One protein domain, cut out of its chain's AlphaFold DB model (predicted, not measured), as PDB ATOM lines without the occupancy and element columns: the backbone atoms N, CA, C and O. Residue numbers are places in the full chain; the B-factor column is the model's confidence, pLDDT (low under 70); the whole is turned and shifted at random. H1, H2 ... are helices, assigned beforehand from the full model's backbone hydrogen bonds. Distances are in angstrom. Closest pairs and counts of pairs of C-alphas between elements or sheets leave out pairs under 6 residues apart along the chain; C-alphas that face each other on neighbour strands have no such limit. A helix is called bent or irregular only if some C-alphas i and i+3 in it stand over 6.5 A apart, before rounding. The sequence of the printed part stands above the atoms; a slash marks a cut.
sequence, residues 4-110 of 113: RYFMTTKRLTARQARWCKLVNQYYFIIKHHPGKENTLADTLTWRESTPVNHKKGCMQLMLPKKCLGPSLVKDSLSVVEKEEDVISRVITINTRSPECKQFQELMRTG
ATOM      1  N   ARG A   4      25.913   4.137 -31.413       66.25
ATOM      2  CA  ARG A   4      26.078   2.754 -30.946       66.25
ATOM      3  C   ARG A   4      26.550   1.769 -32.018       66.25
ATOM      4  O   ARG A   4      27.261   0.833 -31.694       66.25
ATOM      5  N   TYR A   5      26.176   1.957 -33.285       69.38
ATOM      6  CA  TYR A   5      26.515   0.986 -34.329       69.38
ATOM      7  C   TYR A   5      27.924   1.143 -34.907       69.38
ATOM      8  O   TYR A   5      28.388   0.209 -35.554       69.38
ATOM      9  N   PHE A   6      28.617   2.265 -34.664       72.56
ATOM     10  CA  PHE A   6      29.954   2.518 -35.225       72.56
ATOM     11  C   PHE A   6      31.003   1.488 -34.801       72.56
ATOM     12  O   PHE A   6      31.896   1.201 -35.590       72.56
ATOM     13  N   MET A   7      30.856   0.924 -33.599       72.00
ATOM     14  CA  MET A   7      31.781  -0.060 -33.022       72.00
ATOM     15  C   MET A   7      31.326  -1.514 -33.207       72.00
ATOM     16  O   MET A   7      31.966  -2.433 -32.712       72.00
ATOM     17  N   THR A   8      30.201  -1.743 -33.888       71.06
ATOM     18  CA  THR A   8      29.625  -3.087 -34.050       71.06
ATOM     19  C   THR A   8      29.919  -3.657 -35.432       71.06
ATOM     20  O   THR A   8      29.999  -2.917 -36.407       71.06
ATOM     21  N   THR A   9      29.969  -4.984 -35.550       65.31
ATOM     22  CA  THR A   9      30.145  -5.715 -36.823       65.31
ATOM     23  C   THR A   9      28.906  -5.694 -37.737       65.31
ATOM     24  O   THR A   9      28.837  -6.425 -38.726       65.31
ATOM     25  N   LYS A  10      27.895  -4.869 -37.428       76.88
ATOM     26  CA  LYS A  10      26.656  -4.761 -38.211       76.88
ATOM     27  C   LYS A  10      26.895  -4.035 -39.539       76.88
ATOM     28  O   LYS A  10      27.821  -3.245 -39.691       76.88
ATOM     29  N   ARG A  11      25.994  -4.253 -40.505       78.38
ATOM     30  CA  ARG A  11      26.009  -3.541 -41.795       78.38
ATOM     31  C   ARG A  11      25.780  -2.042 -41.568       78.38
ATOM     32  O   ARG A  11      24.680  -1.627 -41.211       78.38
ATOM     33  N   LEU A  12      26.823  -1.241 -41.779       83.44
ATOM     34  CA  LEU A  12      26.777   0.217 -41.676       83.44
ATOM     35  C   LEU A  12      26.118   0.835 -42.916       83.44
ATOM     36  O   LEU A  12      26.329   0.389 -44.044       83.44
ATOM     37  N   THR A  13      25.362   1.917 -42.720       88.44
ATOM     38  CA  THR A  13      24.938   2.784 -43.833       88.44
ATOM     39  C   THR A  13      26.149   3.479 -44.464       88.44
ATOM     40  O   THR A  13      27.172   3.672 -43.808       88.44
ATOM     41  N   ALA A  14      26.040   3.937 -45.718       87.50
ATOM     42  CA  ALA A  14      27.147   4.610 -46.411       87.50
ATOM     43  C   ALA A  14      27.711   5.812 -45.626       87.50
ATOM     44  O   ALA A  14      28.925   6.019 -45.580       87.50
ATOM     45  N   ARG A  15      26.843   6.582 -44.953       86.38
ATOM     46  CA  ARG A  15      27.265   7.678 -44.072       86.38
ATOM     47  C   ARG A  15      28.062   7.143 -42.884       86.38
ATOM     48  O   ARG A  15      29.161   7.622 -42.638       86.38
ATOM     49  N   GLN A  16      27.543   6.142 -42.180       84.94
ATOM     50  CA  GLN A  16      28.248   5.543 -41.046       84.94
ATOM     51  C   GLN A  16      29.586   4.926 -41.463       84.94
ATOM     52  O   GLN A  16      30.559   5.109 -40.753       84.94
ATOM     53  N   ALA A  17      29.693   4.275 -42.622       86.62
ATOM     54  CA  ALA A  17      30.965   3.723 -43.092       86.62
ATOM     55  C   ALA A  17      32.022   4.817 -43.341       86.62
ATOM     56  O   ALA A  17      33.169   4.677 -42.916       86.62
ATOM     57  N   ARG A  18      31.629   5.939 -43.970       86.88
ATOM     58  CA  ARG A  18      32.527   7.090 -44.187       86.88
ATOM     59  C   ARG A  18      33.034   7.671 -42.871       86.88
ATOM     60  O   ARG A  18      34.231   7.882 -42.721       86.88
ATOM     61  N   TRP A  19      32.128   7.895 -41.922       87.38
ATOM     62  CA  TRP A  19      32.497   8.403 -40.603       87.38
ATOM     63  C   TRP A  19      33.324   7.375 -39.818       87.38
ATOM     64  O   TRP A  19      34.342   7.745 -39.257       87.38
ATOM     65  N   CYS A  20      32.979   6.085 -39.855       86.75
ATOM     66  CA  CYS A  20      33.712   5.013 -39.172       86.75
ATOM     67  C   CYS A  20      35.181   4.991 -39.611       86.75
ATOM     68  O   CYS A  20      36.074   5.016 -38.772       86.75
ATOM     69  N   LYS A  21      35.437   5.072 -40.925       86.81
ATOM     70  CA  LYS A  21      36.801   5.140 -41.468       86.81
ATOM     71  C   LYS A  21      37.616   6.300 -40.888       86.81
ATOM     72  O   LYS A  21      38.801   6.126 -40.633       86.81
ATOM     73  N   LEU A  22      36.993   7.464 -40.711       86.44
ATOM     74  CA  LEU A  22      37.659   8.648 -40.173       86.44
ATOM     75  C   LEU A  22      37.911   8.506 -38.673       86.44
ATOM     76  O   LEU A  22      39.029   8.715 -38.217       86.44
ATOM     77  N   VAL A  23      36.885   8.148 -37.899       86.38
ATOM     78  CA  VAL A  23      37.001   8.157 -36.436       86.38
ATOM     79  C   VAL A  23      37.857   6.983 -35.928       86.38
ATOM     80  O   VAL A  23      38.537   7.128 -34.920       86.38
ATOM     81  N   ASN A  24      37.949   5.870 -36.668       85.38
ATOM     82  CA  ASN A  24      38.821   4.732 -36.323       85.38
ATOM     83  C   ASN A  24      40.325   5.058 -36.282       85.38
ATOM     84  O   ASN A  24      41.110   4.228 -35.835       85.38
ATOM     85  N   GLN A  25      40.742   6.234 -36.755       87.50
ATOM     86  CA  GLN A  25      42.133   6.688 -36.662       87.50
ATOM     87  C   GLN A  25      42.510   7.171 -35.253       87.50
ATOM     88  O   GLN A  25      43.685   7.403 -34.979       87.50
ATOM     89  N   TYR A  26      41.525   7.315 -34.365       87.12
ATOM     90  CA  TYR A  26      41.691   7.830 -33.011       87.12
ATOM     91  C   TYR A  26      41.341   6.759 -31.970       87.12
ATOM     92  O   TYR A  26      40.526   5.868 -32.205       87.12
ATOM     93  N   TYR A  27      41.909   6.890 -30.776       85.50
ATOM     94  CA  TYR A  27      41.490   6.188 -29.568       85.50
ATOM     95  C   TYR A  27      40.430   7.022 -28.843       85.50
ATOM     96  O   TYR A  27      40.736   8.069 -28.270       85.50
ATOM     97  N   PHE A  28      39.177   6.568 -28.887       82.25
ATOM     98  CA  PHE A  28      38.026   7.269 -28.312       82.25
ATOM     99  C   PHE A  28      36.964   6.285 -27.816       82.25
ATOM    100  O   PHE A  28      36.930   5.128 -28.223       82.25
ATOM    101  N   ILE A  29      36.052   6.768 -26.976       82.44
ATOM    102  CA  ILE A  29      34.877   6.020 -26.521       82.44
ATOM    103  C   ILE A  29      33.615   6.838 -26.775       82.44
ATOM    104  O   ILE A  29      33.621   8.064 -26.669       82.44
ATOM    105  N   ILE A  30      32.519   6.161 -27.104       83.12
ATOM    106  CA  ILE A  30      31.220   6.805 -27.301       83.12
ATOM    107  C   ILE A  30      30.427   6.648 -26.004       83.12
ATOM    108  O   ILE A  30      29.959   5.556 -25.692       83.12
ATOM    109  N   LYS A  31      30.261   7.742 -25.259       83.56
ATOM    110  CA  LYS A  31      29.446   7.797 -24.038       83.56
ATOM    111  C   LYS A  31      28.177   8.609 -24.290       83.56
ATOM    112  O   LYS A  31      28.197   9.583 -25.037       83.56
ATOM    113  N   HIS A  32      27.068   8.189 -23.686       84.31
ATOM    114  CA  HIS A  32      25.848   8.989 -23.695       84.31
ATOM    115  C   HIS A  32      26.028  10.193 -22.769       84.31
ATOM    116  O   HIS A  32      26.349  10.011 -21.597       84.31
ATOM    117  N   HIS A  33      25.786  11.390 -23.296       83.56
ATOM    118  CA  HIS A  33      25.846  12.640 -22.548       83.56
ATOM    119  C   HIS A  33      24.447  13.264 -22.508       83.56
ATOM    120  O   HIS A  33      23.863  13.478 -23.576       83.56
ATOM    121  N   PRO A  34      23.852  13.495 -21.328       89.19
ATOM    122  CA  PRO A  34      22.507  14.048 -21.238       89.19
ATOM    123  C   PRO A  34      22.481  15.505 -21.724       89.19
ATOM    124  O   PRO A  34      23.409  16.270 -21.478       89.19
ATOM    125  N   GLY A  35      21.382  15.924 -22.362       85.38
ATOM    126  CA  GLY A  35      21.280  17.252 -22.990       85.38
ATOM    127  C   GLY A  35      21.560  18.431 -22.046       85.38
ATOM    128  O   GLY A  35      22.165  19.414 -22.454       85.38
ATOM    129  N   LYS A  36      21.225  18.309 -20.752       87.50
ATOM    130  CA  LYS A  36      21.512  19.347 -19.742       87.50
ATOM    131  C   LYS A  36      23.013  19.612 -19.559       87.50
ATOM    132  O   LYS A  36      23.390  20.722 -19.205       87.50
ATOM    133  N   GLU A  37      23.856  18.613 -19.794       89.56
ATOM    134  CA  GLU A  37      25.314  18.740 -19.710       89.56
ATOM    135  C   GLU A  37      25.946  19.017 -21.086       89.56
ATOM    136  O   GLU A  37      27.133  19.325 -21.170       89.56
ATOM    137  N   ASN A  38      25.168  18.932 -22.171       88.62
ATOM    138  CA  ASN A  38      25.617  19.170 -23.544       88.62
ATOM    139  C   ASN A  38      25.463  20.637 -23.990       88.62
ATOM    140  O   ASN A  38      25.547  20.938 -25.177       88.62
ATOM    141  N   THR A  39      25.253  21.563 -23.053       86.75
ATOM    142  CA  THR A  39      24.920  22.972 -23.328       86.75
ATOM    143  C   THR A  39      25.947  23.673 -24.209       86.75
ATOM    144  O   THR A  39      25.573  24.428 -25.101       86.75
ATOM    145  N   LEU A  40      27.242  23.414 -24.013       87.62
ATOM    146  CA  LEU A  40      28.299  24.006 -24.839       87.62
ATOM    147  C   LEU A  40      28.225  23.529 -26.292       87.62
ATOM    148  O   LEU A  40      28.284  24.335 -27.213       87.62
ATOM    149  N   ALA A  41      28.060  22.227 -26.517       88.12
ATOM    150  CA  ALA A  41      27.917  21.717 -27.875       88.12
ATOM    151  C   ALA A  41      26.604  22.206 -28.505       88.12
ATOM    152  O   ALA A  41      26.610  22.645 -29.653       88.12
ATOM    153  N   ASP A  42      25.502  22.200 -27.748       87.00
ATOM    154  CA  ASP A  42      24.190  22.644 -28.221       87.00
ATOM    155  C   ASP A  42      24.209  24.131 -28.607       87.00
ATOM    156  O   ASP A  42      23.773  24.478 -29.706       87.00
ATOM    157  N   THR A  43      24.797  24.999 -27.779       86.94
ATOM    158  CA  THR A  43      24.959  26.434 -28.085       86.94
ATOM    159  C   THR A  43      25.832  26.674 -29.316       86.94
ATOM    160  O   THR A  43      25.510  27.539 -30.121       86.94
ATOM    161  N   LEU A  44      26.885  25.880 -29.531       85.81
ATOM    162  CA  LEU A  44      27.700  25.960 -30.751       85.81
ATOM    163  C   LEU A  44      26.979  25.419 -31.994       85.81
ATOM    164  O   LEU A  44      27.293  25.816 -33.118       85.81
ATOM    165  N   THR A  45      26.018  24.507 -31.825       81.00
ATOM    166  CA  THR A  45      25.187  24.035 -32.944       81.00
ATOM    167  C   THR A  45      24.110  25.038 -33.340       81.00
ATOM    168  O   THR A  45      23.599  24.976 -34.465       81.00
ATOM    169  N   TRP A  46      23.774  25.974 -32.447       77.38
ATOM    170  CA  TRP A  46      22.832  27.040 -32.738       77.38
ATOM    171  C   TRP A  46      23.455  28.011 -33.731       77.38
ATOM    172  O   TRP A  46      24.316  28.829 -33.420       77.38
ATOM    173  N   ARG A  47      22.977  27.929 -34.968       73.00
ATOM    174  CA  ARG A  47      23.132  29.017 -35.926       73.00
ATOM    175  C   ARG A  47      22.134  30.097 -35.533       73.00
ATOM    176  O   ARG A  47      20.976  29.767 -35.278       73.00
ATOM    177  N   GLU A  48      22.555  31.360 -35.512       65.75
ATOM    178  CA  GLU A  48      21.613  32.478 -35.439       65.75
ATOM    179  C   GLU A  48      20.550  32.270 -36.518       65.75
ATOM    180  O   GLU A  48      20.844  32.233 -37.717       65.75
ATOM    181  N   SER A  49      19.314  32.048 -36.076       53.94
ATOM    182  CA  SER A  49      18.168  31.921 -36.958       53.94
ATOM    183  C   SER A  49      17.948  33.279 -37.611       53.94
ATOM    184  O   SER A  49      17.205  34.122 -37.115       53.94
ATOM    185  N   THR A  50      18.593  33.519 -38.750       56.47
ATOM    186  CA  THR A  50      17.987  34.415 -39.731       56.47
ATOM    187  C   THR A  50      16.610  33.823 -40.031       56.47
ATOM    188  O   THR A  50      16.553  32.611 -40.262       56.47
ATOM    189  N   PRO A  51      15.510  34.592 -40.021       53.75
ATOM    190  CA  PRO A  51      14.180  34.059 -40.288       53.75
ATOM    191  C   PRO A  51      14.113  33.567 -41.739       53.75
ATOM    192  O   PRO A  51      13.757  34.299 -42.659       53.75
ATOM    193  N   VAL A  52      14.498  32.313 -41.965       55.97
ATOM    194  CA  VAL A  52      14.368  31.661 -43.262       55.97
ATOM    195  C   VAL A  52      12.933  31.179 -43.348       55.97
ATOM    196  O   VAL A  52      12.474  30.358 -42.558       55.97
ATOM    197  N   ASN A  53      12.194  31.736 -44.297       52.28
ATOM    198  CA  ASN A  53      10.829  31.338 -44.597       52.28
ATOM    199  C   ASN A  53      10.848  29.865 -45.059       52.28
ATOM    200  O   ASN A  53      11.326  29.561 -46.149       52.28
ATOM    201  N   HIS A  54      10.358  28.939 -44.230       50.25
ATOM    202  CA  HIS A  54      10.494  27.482 -44.417       50.25
ATOM    203  C   HIS A  54       9.684  26.907 -45.601       50.25
ATOM    204  O   HIS A  54       9.508  25.696 -45.711       50.25
ATOM    205  N   LYS A  55       9.153  27.746 -46.499       54.53
ATOM    206  CA  LYS A  55       8.198  27.309 -47.524       54.53
ATOM    207  C   LYS A  55       8.787  26.847 -48.857       54.53
ATOM    208  O   LYS A  55       8.000  26.382 -49.675       54.53
ATOM    209  N   LYS A  56      10.095  26.919 -49.134       47.50
ATOM    210  CA  LYS A  56      10.626  26.452 -50.436       47.50
ATOM    211  C   LYS A  56      12.062  25.938 -50.357       47.50
ATOM    212  O   LYS A  56      12.977  26.747 -50.380       47.50
ATOM    213  N   GLY A  57      12.215  24.609 -50.369       48.22
ATOM    214  CA  GLY A  57      13.422  23.886 -50.795       48.22
ATOM    215  C   GLY A  57      14.687  24.117 -49.960       48.22
ATOM    216  O   GLY A  57      14.853  25.135 -49.302       48.22
ATOM    217  N   CYS A  58      15.622  23.166 -49.995       49.75
ATOM    218  CA  CYS A  58      16.991  23.399 -49.531       49.75
ATOM    219  C   CYS A  58      17.639  24.486 -50.401       49.75
ATOM    220  O   CYS A  58      18.320  24.192 -51.380       49.75
ATOM    221  N   MET A  59      17.411  25.748 -50.057       52.72
ATOM    222  CA  MET A  59      18.143  26.868 -50.618       52.72
ATOM    223  C   MET A  59      19.504  26.899 -49.933       52.72
ATOM    224  O   MET A  59      19.604  27.130 -48.728       52.72
ATOM    225  N   GLN A  60      20.559  26.647 -50.700       57.47
ATOM    226  CA  GLN A  60      21.916  26.982 -50.292       57.47
ATOM    227  C   GLN A  60      21.969  28.501 -50.093       57.47
ATOM    228  O   GLN A  60      22.045  29.266 -51.051       57.47
ATOM    229  N   LEU A  61      21.853  28.949 -48.844       59.06
ATOM    230  CA  LEU A  61      21.981  30.359 -48.505       59.06
ATOM    231  C   LEU A  61      23.464  30.706 -48.610       59.06
ATOM    232  O   LEU A  61      24.261  30.311 -47.759       59.06
ATOM    233  N   MET A  62      23.849  31.403 -49.681       63.81
ATOM    234  CA  MET A  62      25.159  32.045 -49.714       63.81
ATOM    235  C   MET A  62      25.270  32.975 -48.506       63.81
ATOM    236  O   MET A  62      24.360  33.762 -48.237       63.81
ATOM    237  N   LEU A  63      26.388  32.877 -47.782       64.50
ATOM    238  CA  LEU A  63      26.704  33.812 -46.709       64.50
ATOM    239  C   LEU A  63      26.669  35.245 -47.268       64.50
ATOM    240  O   LEU A  63      27.240  35.494 -48.336       64.50
ATOM    241  N   PRO A  64      26.002  36.192 -46.585       71.06
ATOM    242  CA  PRO A  64      25.984  37.587 -47.001       71.06
ATOM    243  C   PRO A  64      27.407  38.116 -47.191       71.06
ATOM    244  O   PRO A  64      28.284  37.827 -46.383       71.06
ATOM    245  N   LYS A  65      27.636  38.941 -48.219       67.56
ATOM    246  CA  LYS A  65      28.980  39.438 -48.580       67.56
ATOM    247  C   LYS A  65      29.729  40.121 -47.428       67.56
ATOM    248  O   LYS A  65      30.940  40.027 -47.363       67.56
ATOM    249  N   LYS A  66      29.009  40.745 -46.495       72.75
ATOM    250  CA  LYS A  66      29.557  41.351 -45.266       72.75
ATOM    251  C   LYS A  66      30.171  40.346 -44.278       72.75
ATOM    252  O   LYS A  66      30.941  40.738 -43.415       72.75
ATOM    253  N   CYS A  67      29.794  39.073 -44.381       63.25
ATOM    254  CA  CYS A  67      30.322  37.965 -43.586       63.25
ATOM    255  C   CYS A  67      31.489  37.259 -44.295       63.25
ATOM    256  O   CYS A  67      32.120  36.386 -43.707       63.25
ATOM    257  N   LEU A  68      31.750  37.598 -45.562       71.06
ATOM    258  CA  LEU A  68      32.908  37.121 -46.304       71.06
ATOM    259  C   LEU A  68      34.043  38.110 -46.028       71.06
ATOM    260  O   LEU A  68      33.926  39.292 -46.345       71.06
ATOM    261  N   GLY A  69      35.118  37.641 -45.392       72.00
ATOM    262  CA  GLY A  69      36.322  38.447 -45.199       72.00
ATOM    263  C   GLY A  69      36.919  38.914 -46.537       72.00
ATOM    264  O   GLY A  69      36.524  38.414 -47.597       72.00
ATOM    265  N   PRO A  70      37.862  39.872 -46.517       74.25
ATOM    266  CA  PRO A  70      38.540  40.322 -47.730       74.25
ATOM    267  C   PRO A  70      39.099  39.121 -48.504       74.25
ATOM    268  O   PRO A  70      39.730  38.234 -47.931       74.25
ATOM    269  N   SER A  71      38.820  39.074 -49.809       65.44
ATOM    270  CA  SER A  71      39.280  38.001 -50.689       65.44
ATOM    271  C   SER A  71      40.806  38.052 -50.773       65.44
ATOM    272  O   SER A  71      41.363  38.918 -51.444       65.44
ATOM    273  N   LEU A  72      41.485  37.141 -50.075       60.53
ATOM    274  CA  LEU A  72      42.934  36.985 -50.172       60.53
ATOM    275  C   LEU A  72      43.275  36.212 -51.445       60.53
ATOM    276  O   LEU A  72      43.633  35.040 -51.399       60.53
ATOM    277  N   VAL A  73      43.129  36.855 -52.601       64.06
ATOM    278  CA  VAL A  73      43.791  36.384 -53.820       64.06
ATOM    279  C   VAL A  73      44.467  37.561 -54.501       64.06
ATOM    280  O   VAL A  73      43.911  38.198 -55.393       64.06
ATOM    281  N   LYS A  74      45.691  37.820 -54.049       61.06
ATOM    282  CA  LYS A  74      46.831  38.239 -54.866       61.06
ATOM    283  C   LYS A  74      48.063  38.208 -53.974       61.06
ATOM    284  O   LYS A  74      48.218  39.065 -53.117       61.06
ATOM    285  N   ASP A  75      48.836  37.136 -54.084       46.66
ATOM    286  CA  ASP A  75      50.230  37.200 -54.527       46.66
ATOM    287  C   ASP A  75      50.918  35.851 -54.298       46.66
ATOM    288  O   ASP A  75      50.686  35.189 -53.294       46.66
ATOM    289  N   SER A  76      51.679  35.441 -55.320       53.75
ATOM    290  CA  SER A  76      52.679  34.363 -55.388       53.75
ATOM    291  C   SER A  76      52.540  33.181 -54.421       53.75
ATOM    292  O   SER A  76      52.713  33.329 -53.218       53.75
ATOM    293  N   LEU A  77      52.402  31.975 -54.988       55.53
ATOM    294  CA  LEU A  77      52.760  30.703 -54.350       55.53
ATOM    295  C   LEU A  77      54.216  30.761 -53.851       55.53
ATOM    296  O   LEU A  77      55.140  30.295 -54.515       55.53
ATOM    297  N   SER A  78      54.438  31.362 -52.686       51.88
ATOM    298  CA  SER A  78      55.609  31.096 -51.872       51.88
ATOM    299  C   SER A  78      55.520  29.638 -51.458       51.88
ATOM    300  O   SER A  78      54.450  29.179 -51.056       51.88
ATOM    301  N   VAL A  79      56.629  28.913 -51.590       58.62
ATOM    302  CA  VAL A  79      56.797  27.557 -51.061       58.62
ATOM    303  C   VAL A  79      56.329  27.569 -49.611       58.62
ATOM    304  O   VAL A  79      57.001  28.123 -48.747       58.62
ATOM    305  N   VAL A  80      55.135  27.029 -49.368       56.09
ATOM    306  CA  VAL A  80      54.585  26.933 -48.022       56.09
ATOM    307  C   VAL A  80      55.409  25.866 -47.324       56.09
ATOM    308  O   VAL A  80      55.351  24.682 -47.670       56.09
ATOM    309  N   GLU A  81      56.254  26.314 -46.402       56.19
ATOM    310  CA  GLU A  81      56.884  25.471 -45.396       56.19
ATOM    311  C   GLU A  81      55.803  24.551 -44.835       56.19
ATOM    312  O   GLU A  81      54.769  25.045 -44.398       56.19
ATOM    313  N   LYS A  82      56.021  23.233 -44.971       56.81
ATOM    314  CA  LYS A  82      55.081  22.145 -44.662       56.81
ATOM    315  C   LYS A  82      54.030  22.596 -43.650       56.81
ATOM    316  O   LYS A  82      54.342  22.664 -42.463       56.81
ATOM    317  N   GLU A  83      52.814  22.885 -44.125       60.16
ATOM    318  CA  GLU A  83      51.658  23.023 -43.244       60.16
ATOM    319  C   GLU A  83      51.661  21.769 -42.375       60.16
ATOM    320  O   GLU A  83      51.521  20.655 -42.889       60.16
ATOM    321  N   GLU A  84      51.968  21.923 -41.086       60.25
ATOM    322  CA  GLU A  84      51.963  20.797 -40.166       60.25
ATOM    323  C   GLU A  84      50.591  20.145 -40.286       60.25
ATOM    324  O   GLU A  84      49.574  20.786 -40.017       60.25
ATOM    325  N   ASP A  85      50.555  18.891 -40.739       83.25
ATOM    326  CA  ASP A  85      49.308  18.167 -40.920       83.25
ATOM    327  C   ASP A  85      48.608  18.065 -39.560       83.25
ATOM    328  O   ASP A  85      48.970  17.263 -38.692       83.25
ATOM    329  N   VAL A  86      47.618  18.938 -39.359       85.88
ATOM    330  CA  VAL A  86      46.874  19.084 -38.106       85.88
ATOM    331  C   VAL A  86      46.280  17.740 -37.701       85.88
ATOM    332  O   VAL A  86      46.253  17.413 -36.515       85.88
ATOM    333  N   ILE A  87      45.871  16.925 -38.675       85.38
ATOM    334  CA  ILE A  87      45.322  15.591 -38.435       85.38
ATOM    335  C   ILE A  87      46.406  14.686 -37.842       85.38
ATOM    336  O   ILE A  87      46.195  14.107 -36.776       85.38
ATOM    337  N   SER A  88      47.589  14.630 -38.456       86.12
ATOM    338  CA  SER A  88      48.735  13.881 -37.919       86.12
ATOM    339  C   SER A  88      49.124  14.334 -36.510       86.12
ATOM    340  O   SER A  88      49.399  13.502 -35.637       86.12
ATOM    341  N   ARG A  89      49.090  15.643 -36.236       90.62
ATOM    342  CA  ARG A  89      49.370  16.183 -34.899       90.62
ATOM    343  C   ARG A  89      48.323  15.740 -33.879       90.62
ATOM    344  O   ARG A  89      48.687  15.278 -32.797       90.62
ATOM    345  N   VAL A  90      47.037  15.839 -34.217       89.69
ATOM    346  CA  VAL A  90      45.936  15.417 -33.338       89.69
ATOM    347  C   VAL A  90      45.984  13.912 -33.088       89.69
ATOM    348  O   VAL A  90      45.835  13.498 -31.941       89.69
ATOM    349  N   ILE A  91      46.252  13.096 -34.113       88.69
ATOM    350  CA  ILE A  91      46.422  11.644 -33.957       88.69
ATOM    351  C   ILE A  91      47.582  11.357 -33.002       88.69
ATOM    352  O   ILE A  91      47.415  10.589 -32.062       88.69
ATOM    353  N   THR A  92      48.728  12.016 -33.177       88.50
ATOM    354  CA  THR A  92      49.908  11.818 -32.317       88.50
ATOM    355  C   THR A  92      49.633  12.178 -30.854       88.50
ATOM    356  O   THR A  92      50.041  11.463 -29.939       88.50
ATOM    357  N   ILE A  93      48.924  13.282 -30.609       88.81
ATOM    358  CA  ILE A  93      48.543  13.693 -29.250       88.81
ATOM    359  C   ILE A  93      47.523  12.718 -28.666       88.81
ATOM    360  O   ILE A  93      47.644  12.325 -27.506       88.81
ATOM    361  N   ASN A  94      46.545  12.303 -29.472       88.31
ATOM    362  CA  ASN A  94      45.559  11.318 -29.072       88.31
ATOM    363  C   ASN A  94      46.253  10.009 -28.676       88.31
ATOM    364  O   ASN A  94      46.071   9.584 -27.549       88.31
ATOM    365  N   THR A  95      47.130   9.433 -29.503       83.31
ATOM    366  CA  THR A  95      47.814   8.161 -29.196       83.31
ATOM    367  C   THR A  95      48.742   8.223 -27.983       83.31
ATOM    368  O   THR A  95      48.928   7.211 -27.305       83.31
ATOM    369  N   ARG A  96      49.313   9.395 -27.683       85.94
ATOM    370  CA  ARG A  96      50.202   9.608 -26.530       85.94
ATOM    371  C   ARG A  96      49.453   9.847 -25.212       85.94
ATOM    372  O   ARG A  96      50.088   9.825 -24.156       85.94
ATOM    373  N   SER A  97      48.139  10.076 -25.244       83.25
ATOM    374  CA  SER A  97      47.360  10.340 -24.031       83.25
ATOM    375  C   SER A  97      47.393   9.138 -23.071       83.25
ATOM    376  O   SER A  97      47.172   8.000 -23.498       83.25
ATOM    377  N   PRO A  98      47.641   9.348 -21.762       74.88
ATOM    378  CA  PRO A  98      47.685   8.259 -20.782       74.88
ATOM    379  C   PRO A  98      46.337   7.532 -20.650       74.88
ATOM    380  O   PRO A  98      46.304   6.343 -20.329       74.88
ATOM    381  N   GLU A  99      45.233   8.215 -20.960       76.81
ATOM    382  CA  GLU A  99      43.873   7.669 -20.932       76.81
ATOM    383  C   GLU A  99      43.609   6.663 -22.067       76.81
ATOM    384  O   GLU A  99      42.705   5.834 -21.968       76.81
ATOM    385  N   CYS A 100      44.428   6.644 -23.125       69.75
ATOM    386  CA  CYS A 100      44.217   5.744 -24.263       69.75
ATOM    387  C   CYS A 100      44.320   4.266 -23.911       69.75
ATOM    388  O   CYS A 100      43.626   3.448 -24.519       69.75
ATOM    389  N   LYS A 101      45.131   3.917 -22.906       70.38
ATOM    390  CA  LYS A 101      45.198   2.542 -22.395       70.38
ATOM    391  C   LYS A 101      43.851   2.107 -21.814       70.38
ATOM    392  O   LYS A 101      43.383   1.017 -22.124       70.38
ATOM    393  N   GLN A 102      43.190   3.004 -21.079       77.94
ATOM    394  CA  GLN A 102      41.864   2.755 -20.509       77.94
ATOM    395  C   GLN A 102      40.825   2.562 -21.618       77.94
ATOM    396  O   GLN A 102      40.000   1.655 -21.545       77.94
ATOM    397  N   PHE A 103      40.889   3.363 -22.688       74.56
ATOM    398  CA  PHE A 103      39.985   3.214 -23.834       74.56
ATOM    399  C   PHE A 103      40.175   1.876 -24.564       74.56
ATOM    400  O   PHE A 103      39.184   1.236 -24.913       74.56
ATOM    401  N   GLN A 104      41.416   1.414 -24.750       70.00
ATOM    402  CA  GLN A 104      41.687   0.100 -25.348       70.00
ATOM    403  C   GLN A 104      41.185  -1.055 -24.472       70.00
ATOM    404  O   GLN A 104      40.619  -2.023 -24.989       70.00
ATOM    405  N   GLU A 105      41.367  -0.961 -23.155       74.38
ATOM    406  CA  GLU A 105      40.864  -1.958 -22.206       74.38
ATOM    407  C   GLU A 105      39.333  -2.004 -22.187       74.38
ATOM    408  O   GLU A 105      38.756  -3.091 -22.238       74.38
ATOM    409  N   LEU A 106      38.668  -0.846 -22.208       73.25
ATOM    410  CA  LEU A 106      37.208  -0.734 -22.324       73.25
ATOM    411  C   LEU A 106      36.682  -1.351 -23.629       73.25
ATOM    412  O   LEU A 106      35.684  -2.066 -23.615       73.25
ATOM    413  N   MET A 107      37.378  -1.150 -24.754       67.00
ATOM    414  CA  MET A 107      37.015  -1.798 -26.023       67.00
ATOM    415  C   MET A 107      37.182  -3.324 -25.984       67.00
ATOM    416  O   MET A 107      36.372  -4.037 -26.570       67.00
ATOM    417  N   ARG A 108      38.216  -3.840 -25.299       67.25
ATOM    418  CA  ARG A 108      38.441  -5.292 -25.147       67.25
ATOM    419  C   ARG A 108      37.461  -5.952 -24.188       67.25
ATOM    420  O   ARG A 108      37.095  -7.103 -24.393       67.25
ATOM    421  N   THR A 109      37.080  -5.246 -23.129       70.81
ATOM    422  CA  THR A 109      36.186  -5.776 -22.093       70.81
ATOM    423  C   THR A 109      34.721  -5.782 -22.506       70.81
ATOM    424  O   THR A 109      33.952  -6.451 -21.826       70.81
ATOM    425  N   GLY A 110      34.386  -5.130 -23.631       58.00
ATOM    426  CA  GLY A 110      33.182  -5.333 -24.438       58.00
ATOM    427  C   GLY A 110      31.890  -5.395 -23.631       58.00
ATOM    428  O   GLY A 110      31.555  -6.464 -23.140       58.00
TER     429      GLY A 110
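AT A GLANCE: This is residues 4 to 110 of the 113 residues of an uncharacterized protein of Talaromyces stipitatus (strain ATCC 10500 / CBS 375.48 / QM 6759 / NRRL 1006) (UniProt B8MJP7). The printed part has little regular structure: a wide open loop with an empty middle, five helices strung along it, and residues 46 to 85, with no named element, making its far side. The 107 residues include five named helices, H1 to H5 in chain order, and no named strand; the class is all helix, with 42 residues in helices. It is extended, radius of gyration of the C-alphas 20.6 A, spanning 53 by 48 by 30 A.

HOW THE PARTS SIT: Start at H1, residues 4 to 7: it is close to but not clearly touching H2, residues 14 to 23, the closest C-alphas, Phe 6 and Cys 20, being 6.0 A apart. H3, residues 39 to 45, is apart from H2. H4, residues 86 to 96, and H5, residues 100 to 109, are close but not clearly touching, closest at C-alphas 94 and 100, 7.5 A. Every O i to N i+4 pair is within hydrogen-bond range in H2 to H5; H1 is too short.

IN THESE COORDINATES: Find C-alpha 4 at (26.078, 2.754, -30.946), beginning H1, only just irregular at 6.7 A. H2 runs 14.5 A, H3 9.7 A, H4 15.3 A and H5 14.2 A, to C-alpha 109 at (36.186, -5.776, -22.093).

THE WHOLE: The printed part has no cut. Links H2 to H3 and H3 to H4 are long. Residues 48 to 63 and 71 to 84 are among those under pLDDT 70.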